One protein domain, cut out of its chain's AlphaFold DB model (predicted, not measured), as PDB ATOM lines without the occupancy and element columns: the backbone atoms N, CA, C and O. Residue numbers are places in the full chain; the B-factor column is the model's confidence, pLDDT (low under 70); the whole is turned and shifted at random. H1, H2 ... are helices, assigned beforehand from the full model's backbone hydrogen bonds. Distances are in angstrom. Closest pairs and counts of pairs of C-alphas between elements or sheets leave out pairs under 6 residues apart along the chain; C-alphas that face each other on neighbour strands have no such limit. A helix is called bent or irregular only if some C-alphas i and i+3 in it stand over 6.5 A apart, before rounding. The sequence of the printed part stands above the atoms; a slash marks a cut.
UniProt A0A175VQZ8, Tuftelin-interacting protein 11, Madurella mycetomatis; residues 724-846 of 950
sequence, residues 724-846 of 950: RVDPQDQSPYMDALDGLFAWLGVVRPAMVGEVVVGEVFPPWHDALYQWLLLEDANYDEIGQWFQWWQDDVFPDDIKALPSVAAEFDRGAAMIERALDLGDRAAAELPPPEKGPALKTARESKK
ATOM      1  N   ARG A 724     130.985 112.802 109.508       91.74
ATOM      2  CA  ARG A 724     131.713 113.884 110.172       91.74
ATOM      3  C   ARG A 724     130.701 114.805 110.845       91.74
ATOM      4  O   ARG A 724     129.554 114.869 110.401       91.74
ATOM      5  N   VAL A 725     131.148 115.514 111.873       93.09
ATOM      6  CA  VAL A 725     130.357 116.569 112.505       93.09
ATOM      7  C   VAL A 725     130.762 117.898 111.888       93.09
ATOM      8  O   VAL A 725     131.932 118.268 111.934       93.09
ATOM      9  N   ASP A 726     129.806 118.571 111.264       89.65
ATOM     10  CA  ASP A 726     129.987 119.856 110.600       89.65
ATOM     11  C   ASP A 726     128.863 120.802 111.049       89.65
ATOM     12  O   ASP A 726     127.717 120.626 110.629       89.65
ATOM     13  N   PRO A 727     129.154 121.780 111.927       85.61
ATOM     14  CA  PRO A 727     128.146 122.715 112.419       85.61
ATOM     15  C   PRO A 727     127.471 123.562 111.331       85.61
ATOM     16  O   PRO A 727     126.374 124.058 111.560       85.61
ATOM     17  N   GLN A 728     128.100 123.733 110.161       85.61
ATOM     18  CA  GLN A 728     127.562 124.568 109.080       85.61
ATOM     19  C   GLN A 728     126.556 123.814 108.198       85.61
ATOM     20  O   GLN A 728     125.530 124.372 107.815       85.61
ATOM     21  N   ASP A 729     126.842 122.551 107.866       88.52
ATOM     22  CA  ASP A 729     125.934 121.689 107.101       88.52
ATOM     23  C   ASP A 729     126.132 120.211 107.461       88.52
ATOM     24  O   ASP A 729     127.008 119.511 106.941       88.52
ATOM     25  N   GLN A 730     125.271 119.722 108.352       91.82
ATOM     26  CA  GLN A 730     125.300 118.341 108.824       91.82
ATOM     27  C   GLN A 730     124.544 117.373 107.892       91.82
ATOM     28  O   GLN A 730     124.781 116.161 107.927       91.82
ATOM     29  N   SER A 731     123.655 117.888 107.034       88.32
ATOM     30  CA  SER A 731     122.705 117.090 106.249       88.32
ATOM     31  C   SER A 731     123.331 115.972 105.390       88.32
ATOM     32  O   SER A 731     122.792 114.862 105.411       88.32
ATOM     33  N   PRO A 732     124.494 116.144 104.718       89.55
ATOM     34  CA  PRO A 732     125.050 115.116 103.830       89.55
ATOM     35  C   PRO A 732     125.604 113.887 104.566       89.55
ATOM     36  O   PRO A 732     125.884 112.857 103.945       89.55
ATOM     37  N   TYR A 733     125.811 114.002 105.879       91.97
ATOM     38  CA  TYR A 733     126.418 112.968 106.718       91.97
ATOM     39  C   TYR A 733     125.377 112.165 107.506       91.97
ATOM     40  O   TYR A 733     125.713 111.109 108.046       91.97
ATOM     41  N   MET A 734     124.116 112.614 107.530       91.15
ATOM     42  CA  MET A 734     123.041 111.980 108.302       91.15
ATOM     43  C   MET A 734     122.655 110.600 107.774       91.15
ATOM     44  O   MET A 734     122.462 109.689 108.577       91.15
ATOM     45  N   ASP A 735     122.728 110.384 106.456       89.78
ATOM     46  CA  ASP A 735     122.509 109.071 105.830       89.78
ATOM     47  C   ASP A 735     123.362 107.951 106.461       89.78
ATOM     48  O   ASP A 735     122.977 106.779 106.462       89.78
ATOM     49  N   ALA A 736     124.558 108.287 106.965       90.96
ATOM     50  CA  ALA A 736     125.441 107.323 107.614       90.96
ATOM     51  C   ALA A 736     124.904 106.876 108.986       90.96
ATOM     52  O   ALA A 736     125.050 105.705 109.344       90.96
ATOM     53  N   LEU A 737     124.269 107.784 109.738       91.95
ATOM     54  CA  LEU A 737     123.620 107.485 111.017       91.95
ATOM     55  C   LEU A 737     122.292 106.760 110.808       91.95
ATOM     56  O   LEU A 737     122.065 105.725 111.436       91.95
ATOM     57  N   ASP A 738     121.480 107.214 109.854       91.68
ATOM     58  CA  ASP A 738     120.215 106.562 109.496       91.68
ATOM     59  C   ASP A 738     120.436 105.099 109.085       91.68
ATOM     60  O   ASP A 738     119.702 104.191 109.494       91.68
ATOM     61  N   GLY A 739     121.524 104.842 108.349       88.95
ATOM     62  CA  GLY A 739     121.965 103.496 107.995       88.95
ATOM     63  C   GLY A 739     122.265 102.606 109.207       88.95
ATOM     64  O   GLY A 739     121.984 101.407 109.161       88.95
ATOM     65  N   LEU A 740     122.792 103.161 110.306       92.78
ATOM     66  CA  LEU A 740     122.994 102.450 111.574       92.78
ATOM     67  C   LEU A 740     121.679 102.264 112.338       92.78
ATOM     68  O   LEU A 740     121.430 101.173 112.853       92.78
ATOM     69  N   PHE A 741     120.823 103.283 112.391       93.58
ATOM     70  CA  PHE A 741     119.551 103.228 113.120       93.58
ATOM     71  C   PHE A 741     118.590 102.190 112.542       93.58
ATOM     72  O   PHE A 741     117.883 101.516 113.296       93.58
ATOM     73  N   ALA A 742     118.664 101.923 111.236       90.87
ATOM     74  CA  ALA A 742     117.955 100.807 110.612       90.87
ATOM     75  C   ALA A 742     118.240  99.443 111.289       90.87
ATOM     76  O   ALA A 742     117.406  98.536 111.237       90.87
ATOM     77  N   TRP A 743     119.394  99.276 111.951       93.41
ATOM     78  CA  TRP A 743     119.792  98.029 112.616       93.41
ATOM     79  C   TRP A 743     119.251  97.840 114.031       93.41
ATOM     80  O   TRP A 743     119.401  96.737 114.570       93.41
ATOM     81  N   LEU A 744     118.578  98.832 114.618       91.26
ATOM     82  CA  LEU A 744     118.005  98.732 115.969       91.26
ATOM     83  C   LEU A 744     116.968  97.602 116.096       91.26
ATOM     84  O   LEU A 744     116.848  96.971 117.143       91.26
ATOM     85  N   GLY A 745     116.294  97.228 115.002       86.51
ATOM     86  CA  GLY A 745     115.378  96.079 114.989       86.51
ATOM     87  C   GLY A 745     116.061  94.702 115.083       86.51
ATOM     88  O   GLY A 745     115.396  93.679 115.273       86.51
ATOM     89  N   VAL A 746     117.386  94.640 114.921       87.67
ATOM     90  CA  VAL A 746     118.169  93.396 114.861       87.67
ATOM     91  C   VAL A 746     119.198  93.332 115.991       87.67
ATOM     92  O   VAL A 746     119.296  92.302 116.677       87.67
ATOM     93  N   VAL A 747     119.909  94.434 116.221       91.61
ATOM     94  CA  VAL A 747     120.954  94.614 117.237       91.61
ATOM     95  C   VAL A 747     120.375  95.338 118.454       91.61
ATOM     96  O   VAL A 747     119.479  96.158 118.322       91.61
ATOM     97  N   ARG A 748     120.867  95.026 119.660       90.98
ATOM     98  CA  ARG A 748     120.395  95.696 120.882       90.98
ATOM     99  C   ARG A 748     120.774  97.190 120.845       90.98
ATOM    100  O   ARG A 748     121.947  97.453 120.574       90.98
ATOM    101  N   PRO A 749     119.872  98.126 121.200       92.27
ATOM    102  CA  PRO A 749     120.157  99.564 121.170       92.27
ATOM    103  C   PRO A 749     121.418  99.957 121.936       92.27
ATOM    104  O   PRO A 749     122.252 100.665 121.390       92.27
ATOM    105  N   ALA A 750     121.640  99.384 123.125       92.17
ATOM    106  CA  ALA A 750     122.852  99.620 123.912       92.17
ATOM    107  C   ALA A 750     124.151  99.350 123.128       92.17
ATOM    108  O   ALA A 750     125.097 100.114 123.226       92.17
ATOM    109  N   MET A 751     124.198  98.298 122.299       92.50
ATOM    110  CA  MET A 751     125.398  97.974 121.515       92.50
ATOM    111  C   MET A 751     125.645  98.980 120.384       92.50
ATOM    112  O   MET A 751     126.797  99.248 120.058       92.50
ATOM    113  N   VAL A 752     124.577  99.507 119.776       93.50
ATOM    114  CA  VAL A 752     124.674 100.567 118.759       93.50
ATOM    115  C   VAL A 752     125.068 101.884 119.427       93.50
ATOM    116  O   VAL A 752     125.944 102.574 118.918       93.50
ATOM    117  N   GLY A 753     124.499 102.180 120.598       92.19
ATOM    118  CA  GLY A 753     124.846 103.339 121.417       92.19
ATOM    119  C   GLY A 753     126.332 103.402 121.753       92.19
ATOM    120  O   GLY A 753     126.937 104.443 121.555       92.19
ATOM    121  N   GLU A 754     126.964 102.288 122.135       92.05
ATOM    122  CA  GLU A 754     128.419 102.259 122.371       92.05
ATOM    123  C   GLU A 754     129.245 102.608 121.118       92.05
ATOM    124  O   GLU A 754     130.298 103.237 121.218       92.05
ATOM    125  N   VAL A 755     128.777 102.237 119.919       93.46
ATOM    126  CA  VAL A 755     129.439 102.629 118.662       93.46
ATOM    127  C   VAL A 755     129.249 104.122 118.391       93.46
ATOM    128  O   VAL A 755     130.192 104.784 117.968       93.46
ATOM    129  N   VAL A 756     128.059 104.662 118.664       94.12
ATOM    130  CA  VAL A 756     127.770 106.099 118.551       94.12
ATOM    131  C   VAL A 756     128.636 106.899 119.532       94.12
ATOM    132  O   VAL A 756     129.316 107.832 119.120       94.12
ATOM    133  N   VAL A 757     128.699 106.495 120.802       92.92
ATOM    134  CA  VAL A 757     129.571 107.097 121.829       92.92
ATOM    135  C   VAL A 757     131.040 107.055 121.414       92.92
ATOM    136  O   VAL A 757     131.750 108.038 121.582       92.92
ATOM    137  N   GLY A 758     131.502 105.954 120.818       90.69
ATOM    138  CA  GLY A 758     132.893 105.820 120.390       90.69
ATOM    139  C   GLY A 758     133.282 106.621 119.142       90.69
ATOM    140  O   GLY A 758     134.434 107.036 119.043       90.69
ATOM    141  N   GLU A 759     132.371 106.818 118.185       92.83
ATOM    142  CA  GLU A 759     132.712 107.340 116.846       92.83
ATOM    143  C   GLU A 759     132.041 108.684 116.500       92.83
ATOM    144  O   GLU A 759     132.563 109.418 115.665       92.83
ATOM    145  N   VAL A 760     130.904 109.024 117.122       94.52
ATOM    146  CA  VAL A 760     130.135 110.260 116.852       94.52
ATOM    147  C   VAL A 760     130.440 111.345 117.877       94.52
ATOM    148  O   VAL A 760     130.685 112.487 117.501       94.52
ATOM    149  N   PHE A 761     130.462 111.002 119.166       95.18
ATOM    150  CA  PHE A 761     130.639 111.997 120.224       95.18
ATOM    151  C   PHE A 761     132.043 112.619 120.297       95.18
ATOM    152  O   PHE A 761     132.118 113.815 120.554       95.18
ATOM    153  N   PRO A 762     133.159 111.916 120.014       94.00
ATOM    154  CA  PRO A 762     134.470 112.561 119.974       94.00
ATOM    155  C   PRO A 762     134.569 113.695 118.938       94.00
ATOM    156  O   PRO A 762     134.901 114.808 119.343       94.00
ATOM    157  N   PRO A 763     134.227 113.499 117.642       93.58
ATOM    158  CA  PRO A 763     134.224 114.612 116.695       93.58
ATOM    159  C   PRO A 763     133.150 115.659 117.014       93.58
ATOM    160  O   PRO A 763     133.326 116.819 116.662       93.58
ATOM    161  N   TRP A 764     132.059 115.283 117.687       95.47
ATOM    162  CA  TRP A 764     131.036 116.229 118.134       95.47
ATOM    163  C   TRP A 764     131.546 117.161 119.241       95.47
ATOM    164  O   TRP A 764     131.397 118.374 119.127       95.47
ATOM    165  N   HIS A 765     132.229 116.617 120.254       94.65
ATOM    166  CA  HIS A 765     132.885 117.397 121.308       94.65
ATOM    167  C   HIS A 765     134.006 118.270 120.750       94.65
ATOM    168  O   HIS A 765     134.143 119.418 121.161       94.65
ATOM    169  N   ASP A 766     134.787 117.756 119.796       93.26
ATOM    170  CA  ASP A 766     135.821 118.539 119.114       93.26
ATOM    171  C   ASP A 766     135.214 119.697 118.303       93.26
ATOM    172  O   ASP A 766     135.758 120.802 118.322       93.26
ATOM    173  N   ALA A 767     134.090 119.472 117.613       92.70
ATOM    174  CA  ALA A 767     133.383 120.509 116.864       92.70
ATOM    175  C   ALA A 767     132.784 121.576 117.793       92.70
ATOM    176  O   ALA A 767     132.951 122.766 117.535       92.70
ATOM    177  N   LEU A 768     132.154 121.158 118.897       92.79
ATOM    178  CA  LEU A 768     131.636 122.061 119.925       92.79
ATOM    179  C   LEU A 768     132.762 122.901 120.540       92.79
ATOM    180  O   LEU A 768     132.657 124.122 120.603       92.79
ATOM    181  N   TYR A 769     133.870 122.262 120.924       92.99
ATOM    182  CA  TYR A 769     135.043 122.943 121.467       92.99
ATOM    183  C   TYR A 769     135.605 123.977 120.485       92.99
ATOM    184  O   TYR A 769     135.828 125.122 120.858       92.99
ATOM    185  N   GLN A 770     135.792 123.603 119.214       90.65
ATOM    186  CA  GLN A 770     136.288 124.523 118.186       90.65
ATOM    187  C   GLN A 770     135.337 125.694 117.939       90.65
ATOM    188  O   GLN A 770     135.810 126.807 117.720       90.65
ATOM    189  N   TRP A 771     134.022 125.472 117.997       90.51
ATOM    190  CA  TRP A 771     133.043 126.545 117.852       90.51
ATOM    191  C   TRP A 771     133.092 127.512 119.043       90.51
ATOM    192  O   TRP A 771     133.102 128.719 118.833       90.51
ATOM    193  N   LEU A 772     133.231 127.003 120.272       88.47
ATOM    194  CA  LEU A 772     133.362 127.819 121.489       88.47
ATOM    195  C   LEU A 772     134.672 128.625 121.559       88.47
ATOM    196  O   LEU A 772     134.753 129.594 122.308       88.47
ATOM    197  N   LEU A 773     135.702 128.235 120.800       88.35
ATOM    198  CA  LEU A 773     136.964 128.977 120.702       88.35
ATOM    199  C   LEU A 773     136.903 130.170 119.734       88.35
ATOM    200  O   LEU A 773     137.818 130.995 119.746       88.35
ATOM    201  N   LEU A 774     135.889 130.254 118.865       86.57
ATOM    202  CA  LEU A 774     135.753 131.362 117.919       86.57
ATOM    203  C   LEU A 774     135.351 132.644 118.661       86.57
ATOM    204  O   LEU A 774     134.417 132.637 119.455       86.57
ATOM    205  N   GLU A 775     136.027 133.758 118.369       76.10
ATOM    206  CA  GLU A 775     135.766 135.050 119.029       76.10
ATOM    207  C   GLU A 775     134.331 135.561 118.783       76.10
ATOM    208  O   GLU A 775     133.715 136.119 119.685       76.10
ATOM    209  N   ASP A 776     133.771 135.293 117.597       79.41
ATOM    210  CA  ASP A 776     132.402 135.669 117.204       79.41
ATOM    211  C   ASP A 776     131.381 134.520 117.400       79.41
ATOM    212  O   ASP A 776     130.384 134.427 116.680       79.41
ATOM    213  N   ALA A 777     131.631 133.588 118.327       82.16
ATOM    214  CA  ALA A 777     130.741 132.451 118.576       82.16
ATOM    215  C   ALA A 777     129.360 132.889 119.107       82.16
ATOM    216  O   ALA A 777     129.236 133.446 120.200       82.16
ATOM    217  N   ASN A 778     128.292 132.588 118.359       87.65
ATOM    218  CA  ASN A 778     126.921 132.857 118.787       87.65
ATOM    219  C   ASN A 778     126.372 131.712 119.661       87.65
ATOM    220  O   ASN A 778     125.998 130.654 119.157       87.65
ATOM    221  N   TYR A 779     126.271 131.943 120.973       87.48
ATOM    222  CA  TYR A 779     125.761 130.955 121.932       87.48
ATOM    223  C   TYR A 779     124.301 130.533 121.692       87.48
ATOM    224  O   TYR A 779     123.937 129.419 122.064       87.48
ATOM    225  N   ASP A 780     123.475 131.374 121.059       90.30
ATOM    226  CA  ASP A 780     122.098 131.003 120.700       90.30
ATOM    227  C   ASP A 780     122.088 129.952 119.578       90.30
ATOM    228  O   ASP A 780     121.413 128.929 119.678       90.30
ATOM    229  N   GLU A 781     122.925 130.135 118.553       90.98
ATOM    230  CA  GLU A 781     123.099 129.151 117.476       90.98
ATOM    231  C   GLU A 781     123.711 127.843 117.993       90.98
ATOM    232  O   GLU A 781     123.253 126.763 117.617       90.98
ATOM    233  N   ILE A 782     124.692 127.925 118.900       91.35
ATOM    234  CA  ILE A 782     125.283 126.746 119.555       91.35
ATOM    235  C   ILE A 782     124.220 125.995 120.366       91.35
ATOM    236  O   ILE A 782     124.147 124.767 120.294       91.35
ATOM    237  N   GLY A 783     123.374 126.715 121.110       90.86
ATOM    238  CA  GLY A 783     122.279 126.133 121.882       90.86
ATOM    239  C   GLY A 783     121.242 125.433 121.002       90.86
ATOM    240  O   GLY A 783     120.858 124.302 121.296       90.86
ATOM    241  N   GLN A 784     120.838 126.056 119.892       92.34
ATOM    242  CA  GLN A 784     119.911 125.460 118.923       92.34
ATOM    243  C   GLN A 784     120.506 124.214 118.256       92.34
ATOM    244  O   GLN A 784     119.831 123.191 118.133       92.34
ATOM    245  N   TRP A 785     121.782 124.268 117.870       92.94
ATOM    246  CA  TRP A 785     122.499 123.118 117.323       92.94
ATOM    247  C   TRP A 785     122.577 121.966 118.332       92.94
ATOM    248  O   TRP A 785     122.312 120.818 117.975       92.94
ATOM    249  N   PHE A 786     122.884 122.260 119.598       93.49
ATOM    250  CA  PHE A 786     122.921 121.266 120.671       93.49
ATOM    251  C   PHE A 786     121.548 120.614 120.887       93.49
ATOM    252  O   PHE A 786     121.458 119.387 120.930       93.49
ATOM    253  N   GLN A 787     120.481 121.415 120.977       92.90
ATOM    254  CA  GLN A 787     119.109 120.923 121.154       92.90
ATOM    255  C   GLN A 787     118.672 120.033 119.990       92.90
ATOM    256  O   GLN A 787     118.143 118.949 120.213       92.90
ATOM    257  N   TRP A 788     118.973 120.431 118.752       93.57
ATOM    258  CA  TRP A 788     118.690 119.612 117.574       93.57
ATOM    259  C   TRP A 788     119.375 118.235 117.644       93.57
ATOM    260  O   TRP A 788     118.742 117.207 117.394       93.57
ATOM    261  N   TRP A 789     120.651 118.187 118.046       94.06
ATOM    262  CA  TRP A 789     121.356 116.918 118.255       94.06
ATOM    263  C   TRP A 789     120.732 116.063 119.359       94.06
ATOM    264  O   TRP A 789     120.667 114.842 119.214       94.06
ATOM    265  N   GLN A 790     120.306 116.680 120.458       91.33
ATOM    266  CA  GLN A 790     119.737 115.981 121.606       91.33
ATOM    267  C   GLN A 790     118.340 115.416 121.314       91.33
ATOM    268  O   GLN A 790     118.063 114.265 121.663       91.33
ATOM    269  N   ASP A 791     117.486 116.195 120.653       91.98
ATOM    270  CA  ASP A 791     116.060 115.896 120.535       91.98
ATOM    271  C   ASP A 791     115.698 115.207 119.211       91.98
ATOM    272  O   ASP A 791     114.976 114.200 119.223       91.98
ATOM    273  N   ASP A 792     116.237 115.689 118.085       91.64
ATOM    274  CA  ASP A 792     115.755 115.325 116.745       91.64
ATOM    275  C   ASP A 792     116.586 114.228 116.062       91.64
ATOM    276  O   ASP A 792     116.050 113.433 115.288       91.64
ATOM    277  N   VAL A 793     117.895 114.169 116.321       91.74
ATOM    278  CA  VAL A 793     118.807 113.285 115.570       91.74
ATOM    279  C   VAL A 793     118.701 111.817 115.988       91.74
ATOM    280  O   VAL A 793     118.708 110.919 115.142       91.74
ATOM    281  N   PHE A 794     118.667 111.544 117.291       93.71
ATOM    282  CA  PHE A 794     118.745 110.180 117.809       93.71
ATOM    283  C   PHE A 794     117.345 109.587 118.047       93.71
ATOM    284  O   PHE A 794     116.502 110.239 118.661       93.71
ATOM    285  N   PRO A 795     117.079 108.325 117.649       92.75
ATOM    286  CA  PRO A 795     115.862 107.613 118.042       92.75
ATOM    287  C   PRO A 795     115.742 107.458 119.564       92.75
ATOM    288  O   PRO A 795     116.752 107.346 120.263       92.75
ATOM    289  N   ASP A 796     114.512 107.358 120.074       90.95
ATOM    290  CA  ASP A 796     114.223 107.290 121.519       90.95
ATOM    291  C   ASP A 796     114.980 106.161 122.240       90.95
ATOM    292  O   ASP A 796     115.509 106.362 123.333       90.95
ATOM    293  N   ASP A 797     115.129 105.002 121.588       90.44
ATOM    294  CA  ASP A 797     115.873 103.847 122.112       90.44
ATOM    295  C   ASP A 797     117.358 104.145 122.389       90.44
ATOM    296  O   ASP A 797     117.970 103.498 123.242       90.44
ATOM    297  N   ILE A 798     117.958 105.077 121.640       92.93
ATOM    298  CA  ILE A 798     119.355 105.502 121.811       92.93
ATOM    299  C   ILE A 798     119.429 106.684 122.777       92.93
ATOM    300  O   ILE A 798     120.304 106.688 123.640       92.93
ATOM    301  N   LYS A 799     118.502 107.647 122.681       90.49
ATOM    302  CA  LYS A 799     118.431 108.800 123.598       90.49
ATOM    303  C   LYS A 799     118.284 108.372 125.055       90.49
ATOM    304  O   LYS A 799     118.907 108.954 125.934       90.49
ATOM    305  N   ALA A 800     117.517 107.312 125.311       91.14
ATOM    306  CA  ALA A 800     117.315 106.774 126.654       91.14
ATOM    307  C   ALA A 800     118.567 106.110 127.268       91.14
ATOM    308  O   ALA A 800     118.538 105.713 128.436       91.14
ATOM    309  N   LEU A 801     119.658 105.928 126.511       92.85
ATOM    310  CA  LEU A 801     120.859 105.272 127.022       92.85
ATOM    311  C   LEU A 801     121.654 106.210 127.946       92.85
ATOM    312  O   LEU A 801     122.001 107.321 127.545       92.85
ATOM    313  N   PRO A 802     122.063 105.744 129.143       91.34
ATOM    314  CA  PRO A 802     122.816 106.569 130.086       91.34
ATOM    315  C   PRO A 802     124.205 106.955 129.563       91.34
ATOM    316  O   PRO A 802     124.739 107.986 129.957       91.34
ATOM    317  N   SER A 803     124.800 106.148 128.676       90.01
ATOM    318  CA  SER A 803     126.080 106.481 128.046       90.01
ATOM    319  C   SER A 803     125.961 107.659 127.080       90.01
ATOM    320  O   SER A 803     126.870 108.474 127.027       90.01
ATOM    321  N   VAL A 804     124.832 107.784 126.378       92.74
ATOM    322  CA  VAL A 804     124.543 108.907 125.473       92.74
ATOM    323  C   VAL A 804     124.191 110.162 126.271       92.74
ATOM    324  O   VAL A 804     124.748 111.223 126.006       92.74
ATOM    325  N   ALA A 805     123.339 110.039 127.297       92.89
ATOM    326  CA  ALA A 805     123.001 111.150 128.188       92.89
ATOM    327  C   ALA A 805     124.251 111.768 128.844       92.89
ATOM    328  O   ALA A 805     124.427 112.980 128.806       92.89
ATOM    329  N   ALA A 806     125.178 110.934 129.331       92.09
ATOM    330  CA  ALA A 806     126.424 111.406 129.935       92.09
ATOM    331  C   ALA A 806     127.325 112.191 128.958       92.09
ATOM    332  O   ALA A 806     128.063 113.079 129.388       92.09
ATOM    333  N   GLU A 807     127.299 111.878 127.656       93.41
ATOM    334  CA  GLU A 807     128.040 112.661 126.659       93.41
ATOM    335  C   GLU A 807     127.399 114.029 126.418       93.41
ATOM    336  O   GLU A 807     128.119 115.021 126.303       93.41
ATOM    337  N   PHE A 808     126.067 114.114 126.404       94.43
ATOM    338  CA  PHE A 808     125.377 115.403 126.337       94.43
ATOM    339  C   PHE A 808     125.611 116.239 127.596       94.43
ATOM    340  O   PHE A 808     125.937 117.416 127.470       94.43
ATOM    341  N   ASP A 809     125.564 115.640 128.788       93.73
ATOM    342  CA  ASP A 809     125.874 116.330 130.048       93.73
ATOM    343  C   ASP A 809     127.308 116.887 130.044       93.73
ATOM    344  O   ASP A 809     127.553 118.021 130.457       93.73
ATOM    345  N   ARG A 810     128.270 116.121 129.512       90.98
ATOM    346  CA  ARG A 810     129.650 116.590 129.312       90.98
ATOM    347  C   ARG A 810     129.711 117.780 128.349       90.98
ATOM    348  O   ARG A 810     130.471 118.716 128.597       90.98
ATOM    349  N   GLY A 811     128.944 117.743 127.260       92.32
ATOM    350  CA  GLY A 811     128.850 118.851 126.310       92.32
ATOM    351  C   GLY A 811     128.245 120.104 126.948       92.32
ATOM    352  O   GLY A 811     128.802 121.191 126.811       92.32
ATOM    353  N   ALA A 812     127.164 119.949 127.715       92.36
ATOM    354  CA  ALA A 812     126.525 121.035 128.453       92.36
ATOM    355  C   ALA A 812     127.493 121.675 129.461       92.36
ATOM    356  O   ALA A 812     127.662 122.891 129.459       92.36
ATOM    357  N   ALA A 813     128.232 120.863 130.225       90.64
ATOM    358  CA  ALA A 813     129.252 121.353 131.153       90.64
ATOM    359  C   ALA A 813     130.391 122.122 130.449       90.64
ATOM    360  O   ALA A 813     130.972 123.043 131.028       90.64
ATOM    361  N   MET A 814     130.728 121.772 129.199       89.59
ATOM    362  CA  MET A 814     131.699 122.528 128.399       89.59
ATOM    363  C   MET A 814     131.156 123.906 128.003       89.59
ATOM    364  O   MET A 814     131.894 124.887 128.086       89.59
ATOM    365  N   ILE A 815     129.879 123.985 127.619       90.42
ATOM    366  CA  ILE A 815     129.203 125.246 127.281       90.42
ATOM    367  C   ILE A 815     129.099 126.141 128.519       90.42
ATOM    368  O   ILE A 815     129.480 127.306 128.456       90.42
ATOM    369  N   GLU A 816     128.657 125.596 129.654       90.30
ATOM    370  CA  GLU A 816     128.582 126.322 130.929       90.30
ATOM    371  C   GLU A 816     129.949 126.894 131.322       90.30
ATOM    372  O   GLU A 816     130.076 128.081 131.619       90.30
ATOM    373  N   ARG A 817     131.012 126.088 131.218       89.00
ATOM    374  CA  ARG A 817     132.373 126.544 131.516       89.00
ATOM    375  C   ARG A 817     132.878 127.611 130.544       89.00
ATOM    376  O   ARG A 817     133.628 128.495 130.958       89.00
ATOM    377  N   ALA A 818     132.521 127.531 129.263       88.52
ATOM    378  CA  ALA A 818     132.869 128.558 128.284       88.52
ATOM    379  C   ALA A 818     132.149 129.883 128.585       88.52
ATOM    380  O   ALA A 818     132.784 130.937 128.575       88.52
ATOM    381  N   LEU A 819     130.865 129.821 128.955       87.13
ATOM    382  CA  LEU A 819     130.084 130.979 129.394       87.13
ATOM    383  C   LEU A 819     130.671 131.631 130.656       87.13
ATOM    384  O   LEU A 819     130.780 132.855 130.709       87.13
ATOM    385  N   ASP A 820     131.117 130.834 131.632       87.94
ATOM    386  CA  ASP A 820     131.774 131.333 132.851       87.94
ATOM    387  C   ASP A 820     133.119 132.031 132.567       87.94
ATOM    388  O   ASP A 820     133.521 132.962 133.274       87.94
ATOM    389  N   LEU A 821     133.846 131.576 131.542       86.59
ATOM    390  CA  LEU A 821     135.130 132.152 131.133       86.59
ATOM    391  C   LEU A 821     134.965 133.421 130.278       86.59
ATOM    392  O   LEU A 821     135.835 134.300 130.337       86.59
ATOM    393  N   GLY A 822     133.874 133.529 129.511       82.04
ATOM    394  CA  GLY A 822     133.612 134.635 128.585       82.04
ATOM    395  C   GLY A 822     134.715 134.761 127.530       82.04
ATOM    396  O   GLY A 822     135.156 133.762 126.969       82.04
ATOM    397  N   ASP A 823     135.247 135.969 127.324       77.95
ATOM    398  CA  ASP A 823     136.339 136.231 126.366       77.95
ATOM    399  C   ASP A 823     137.612 135.406 126.646       77.95
ATOM    400  O   ASP A 823     138.431 135.166 125.758       77.95
ATOM    401  N   ARG A 824     137.802 134.941 127.891       82.65
ATOM    402  CA  ARG A 824     138.947 134.093 128.264       82.65
ATOM    403  C   ARG A 824     138.781 132.642 127.825       82.65
ATOM    404  O   ARG A 824     139.755 131.893 127.903       82.65
ATOM    405  N   ALA A 825     137.600 132.236 127.356       80.53
ATOM    406  CA  ALA A 825     137.341 130.872 126.904       80.53
ATOM    407  C   ALA A 825     138.335 130.444 125.815       80.53
ATOM    408  O   ALA A 825     138.905 129.360 125.911       80.53
ATOM    409  N   ALA A 826     138.655 131.333 124.867       76.48
ATOM    410  CA  ALA A 826     139.610 131.060 123.791       76.48
ATOM    411  C   ALA A 826     141.014 130.645 124.286       76.48
ATOM    412  O   ALA A 826     141.720 129.905 123.601       76.48
ATOM    413  N   ALA A 827     141.432 131.099 125.474       77.76
ATOM    414  CA  ALA A 827     142.755 130.815 126.038       77.76
ATOM    415  C   ALA A 827     142.738 129.775 127.172       77.76
ATOM    416  O   ALA A 827     143.707 129.033 127.336       77.76
ATOM    417  N   GLU A 828     141.673 129.735 127.978       85.69
ATOM    418  CA  GLU A 828     141.609 128.958 129.225       85.69
ATOM    419  C   GLU A 828     140.703 127.715 129.140       85.69
ATOM    420  O   GLU A 828     140.741 126.880 130.051       85.69
ATOM    421  N   LEU A 829     139.896 127.553 128.081       85.19
ATOM    422  CA  LEU A 829     139.012 126.394 127.952       85.19
ATOM    423  C   LEU A 829     139.842 125.128 127.659       85.19
ATOM    424  O   LEU A 829     140.531 125.056 126.633       85.19
ATOM    425  N   PRO A 830     139.798 124.110 128.541       85.93
ATOM    426  CA  PRO A 830     140.556 122.889 128.334       85.93
ATOM    427  C   PRO A 830     140.011 122.117 127.124       85.93
ATOM    428  O   PRO A 830     138.799 122.106 126.904       85.93
ATOM    429  N   PRO A 831     140.881 121.435 126.362       84.93
ATOM    430  CA  PRO A 831     140.439 120.576 125.273       84.93
ATOM    431  C   PRO A 831     139.574 119.417 125.805       84.93
ATOM    432  O   PRO A 831     139.791 118.972 126.940       84.93
ATOM    433  N   PRO A 832     138.631 118.897 124.998       85.84
ATOM    434  CA  PRO A 832     137.743 117.815 125.406       85.84
ATOM    435  C   PRO A 832     138.513 116.575 125.873       85.84
ATOM    436  O   PRO A 832     139.532 116.175 125.297       85.84
ATOM    437  N   GLU A 833     138.008 115.941 126.933       81.47
ATOM    438  CA  GLU A 833     138.562 114.682 127.424       81.47
ATOM    439  C   GLU A 833     138.370 113.561 126.395       81.47
ATOM    440  O   GLU A 833     137.305 113.402 125.803       81.47
ATOM    441  N   LYS A 834     139.404 112.733 126.207       78.59
ATOM    442  CA  LYS A 834     139.336 111.586 125.296       78.59
ATOM    443  C   LYS A 834     138.692 110.381 125.973       78.59
ATOM    444  O   LYS A 834     139.181 109.914 127.000       78.59
ATOM    445  N   GLY A 835     137.698 109.809 125.301       80.41
ATOM    446  CA  GLY A 835     137.020 108.576 125.699       80.41
ATOM    447  C   GLY A 835     135.617 108.817 126.266       80.41
ATOM    448  O   GLY A 835     135.221 109.970 126.438       80.41
ATOM    449  N   PRO A 836     134.864 107.740 126.556       82.90
ATOM    450  CA  PRO A 836     133.468 107.840 126.972       82.90
ATOM    451  C   PRO A 836     133.277 108.633 128.274       82.90
ATOM    452  O   PRO A 836     134.105 108.555 129.186       82.90
ATOM    453  N   ALA A 837     132.179 109.378 128.380       79.73
ATOM    454  CA  ALA A 837     131.771 110.126 129.568       79.73
ATOM    455  C   ALA A 837     131.397 109.190 130.712       79.73
ATOM    456  O   ALA A 837     131.876 109.337 131.839       79.73
ATOM    457  N   LEU A 838     130.611 108.162 130.399       79.67
ATOM    458  CA  LEU A 838     130.282 107.112 131.346       79.67
ATOM    459  C   LEU A 838     131.408 106.070 131.393       79.67
ATOM    460  O   LEU A 838     131.419 105.094 130.643       79.67
ATOM    461  N   LYS A 839     132.365 106.266 132.303       70.21
ATOM    462  CA  LYS A 839     133.464 105.316 132.521       70.21
ATOM    463  C   LYS A 839     132.945 104.019 133.134       70.21
ATOM    464  O   LYS A 839     132.283 104.011 134.174       70.21
ATOM    465  N   THR A 840     133.313 102.889 132.541       62.91
ATOM    466  CA  THR A 840     132.982 101.579 133.123       62.91
ATOM    467  C   THR A 840     133.820 101.311 134.380       62.91
ATOM    468  O   THR A 840     134.944 101.796 134.518       62.91
ATOM    469  N   ALA A 841     133.332 100.461 135.295       53.24
ATOM    470  CA  ALA A 841     134.036 100.111 136.542       53.24
ATOM    471  C   ALA A 841     135.473  99.573 136.337       53.24
ATOM    472  O   ALA A 841     136.301  99.576 137.251       53.24
ATOM    473  N   ARG A 842     135.784  99.075 135.133       54.15
ATOM    474  CA  ARG A 842     137.124  98.614 134.762       54.15
ATOM    475  C   ARG A 842     138.071  99.773 134.443       54.15
ATOM    476  O   ARG A 842     139.261  99.668 134.734       54.15
ATOM    477  N   GLU A 843     137.565 100.857 133.869       54.95
ATOM    478  CA  GLU A 843     138.347 102.054 133.545       54.95
ATOM    479  C   GLU A 843     138.624 102.884 134.794       54.95
ATOM    480  O   GLU A 843     139.777 103.245 135.027       54.95
ATOM    481  N   SER A 844     137.629 103.047 135.672       55.48
ATOM    482  CA  SER A 844     137.822 103.715 136.965       55.48
ATOM    483  C   SER A 844     138.850 102.989 137.849       55.48
ATOM    484  O   SER A 844     139.691 103.622 138.492       55.48
ATOM    485  N   LYS A 845     138.891 101.647 137.811       52.79
ATOM    486  CA  LYS A 845     139.965 100.861 138.455       52.79
ATOM    487  C   LYS A 845     141.341 101.067 137.812       52.79
ATOM    488  O   LYS A 845     142.351 101.043 138.512       52.79
ATOM    489  N   LYS A 846     141.418 101.254 136.492       53.61
ATOM    490  CA  LYS A 846     142.696 101.475 135.794       53.61
ATOM    491  C   LYS A 846     143.281 102.856 136.096       53.61
ATOM    492  O   LYS A 846     144.488 102.954 136.305       53.61
TER     493      LYS A 846
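AT A GLANCE: This is residues 724 to 846 of the 950 residues of the protein "Tuftelin-interacting protein 11" of Madurella mycetomatis (UniProt A0A175VQZ8). A loosely knit bundle of helices makes the body: H3 lies beside the long H6, and H4 runs back near both, the three centres making a triangle. H2 comes just before H3 and packs on the first part of H6 and on the small H5, while H1 lies at the outside near H2, and the last helix, H7, sticks out free after a link that folds back past H6. The printed part has 123 residues, with seven named helices, H1 to H7 in order, and no named strand; its class is all helix. The whole is compact, with a radius of gyration of the C-alphas of 15.2 A, and its outline is flat, with spans of 48 by 40 by 19 A.

IN THESE COORDINATES: H1 is residues 731 to 745, 23.9 A from first to last C-alpha, and begins at C-alpha 731 at (122.705, 117.090, 106.249). It is irregular, but only just: C-alphas 742 and 745 are 6.9 A apart. H2 is residues 749 to 759, 15.4 A long, and H3 residues 761 to 772, 16.1 A. H4 is residues 779 to 793, 20.0 A, and is irregular only just, with C-alphas 790 and 793 6.7 A apart. H5 is residues 796 to 799. H6, residues 802 to 828, measures 29.2 A; it begins at C-alpha 802 at (122.816, 106.569, 130.086), has a kink of 114 degrees near residue 821 and is irregular, with C-alphas 820 and 823 9.3 A apart. H7 is residues 841 to 846 and ends at C-alpha 846 at (142.696, 101.475, 135.794).

HOW THE PARTS SIT: H1 is close to but not clearly touching H2; their closest C-alphas, of Leu 744 and Val 752, are 7.5 A apart. H2 and H3 meet only through their link. H2 touches H5, the closest C-alphas, of Gly 753 and Ile 798, being 5.9 A apart. H2 also touches residues 803 to 807 of H6, closest at the C-alphas of Val 757 and Val 804, 6.5 A apart. H3 touches H6 at a shallow tilt of 23 degrees, the same way, with the C-alphas of His 765 and Gly 811 closest at 6.6 A. H4 is close to but not clearly touching H6, at a shallow tilt of 10 degrees, opposite ways, with the C-alphas of Gln 790 and Phe 808 closest at 7.4 A. H7 is apart from H6. In H3 and H7 every O i to N i+4 pair is within hydrogen-bond range; in H2 6 of 7 are, in H4 10 of 11, in H6 18 of 23 and in H1 4 of 11, beside 7 of 12 O i to N i+3 pairs in H1, while H5 is too short for an O i to N i+4 pair.

THE WHOLE: The C-alphas farthest apart, of Val 746 and Asp 823, are 47.9 A apart. The printed part has no cut. The link from H6 to H7, residues 829 to 840, is long. The mean pLDDT of the printed part is 87.5, and residues 840 to 846 are under 70.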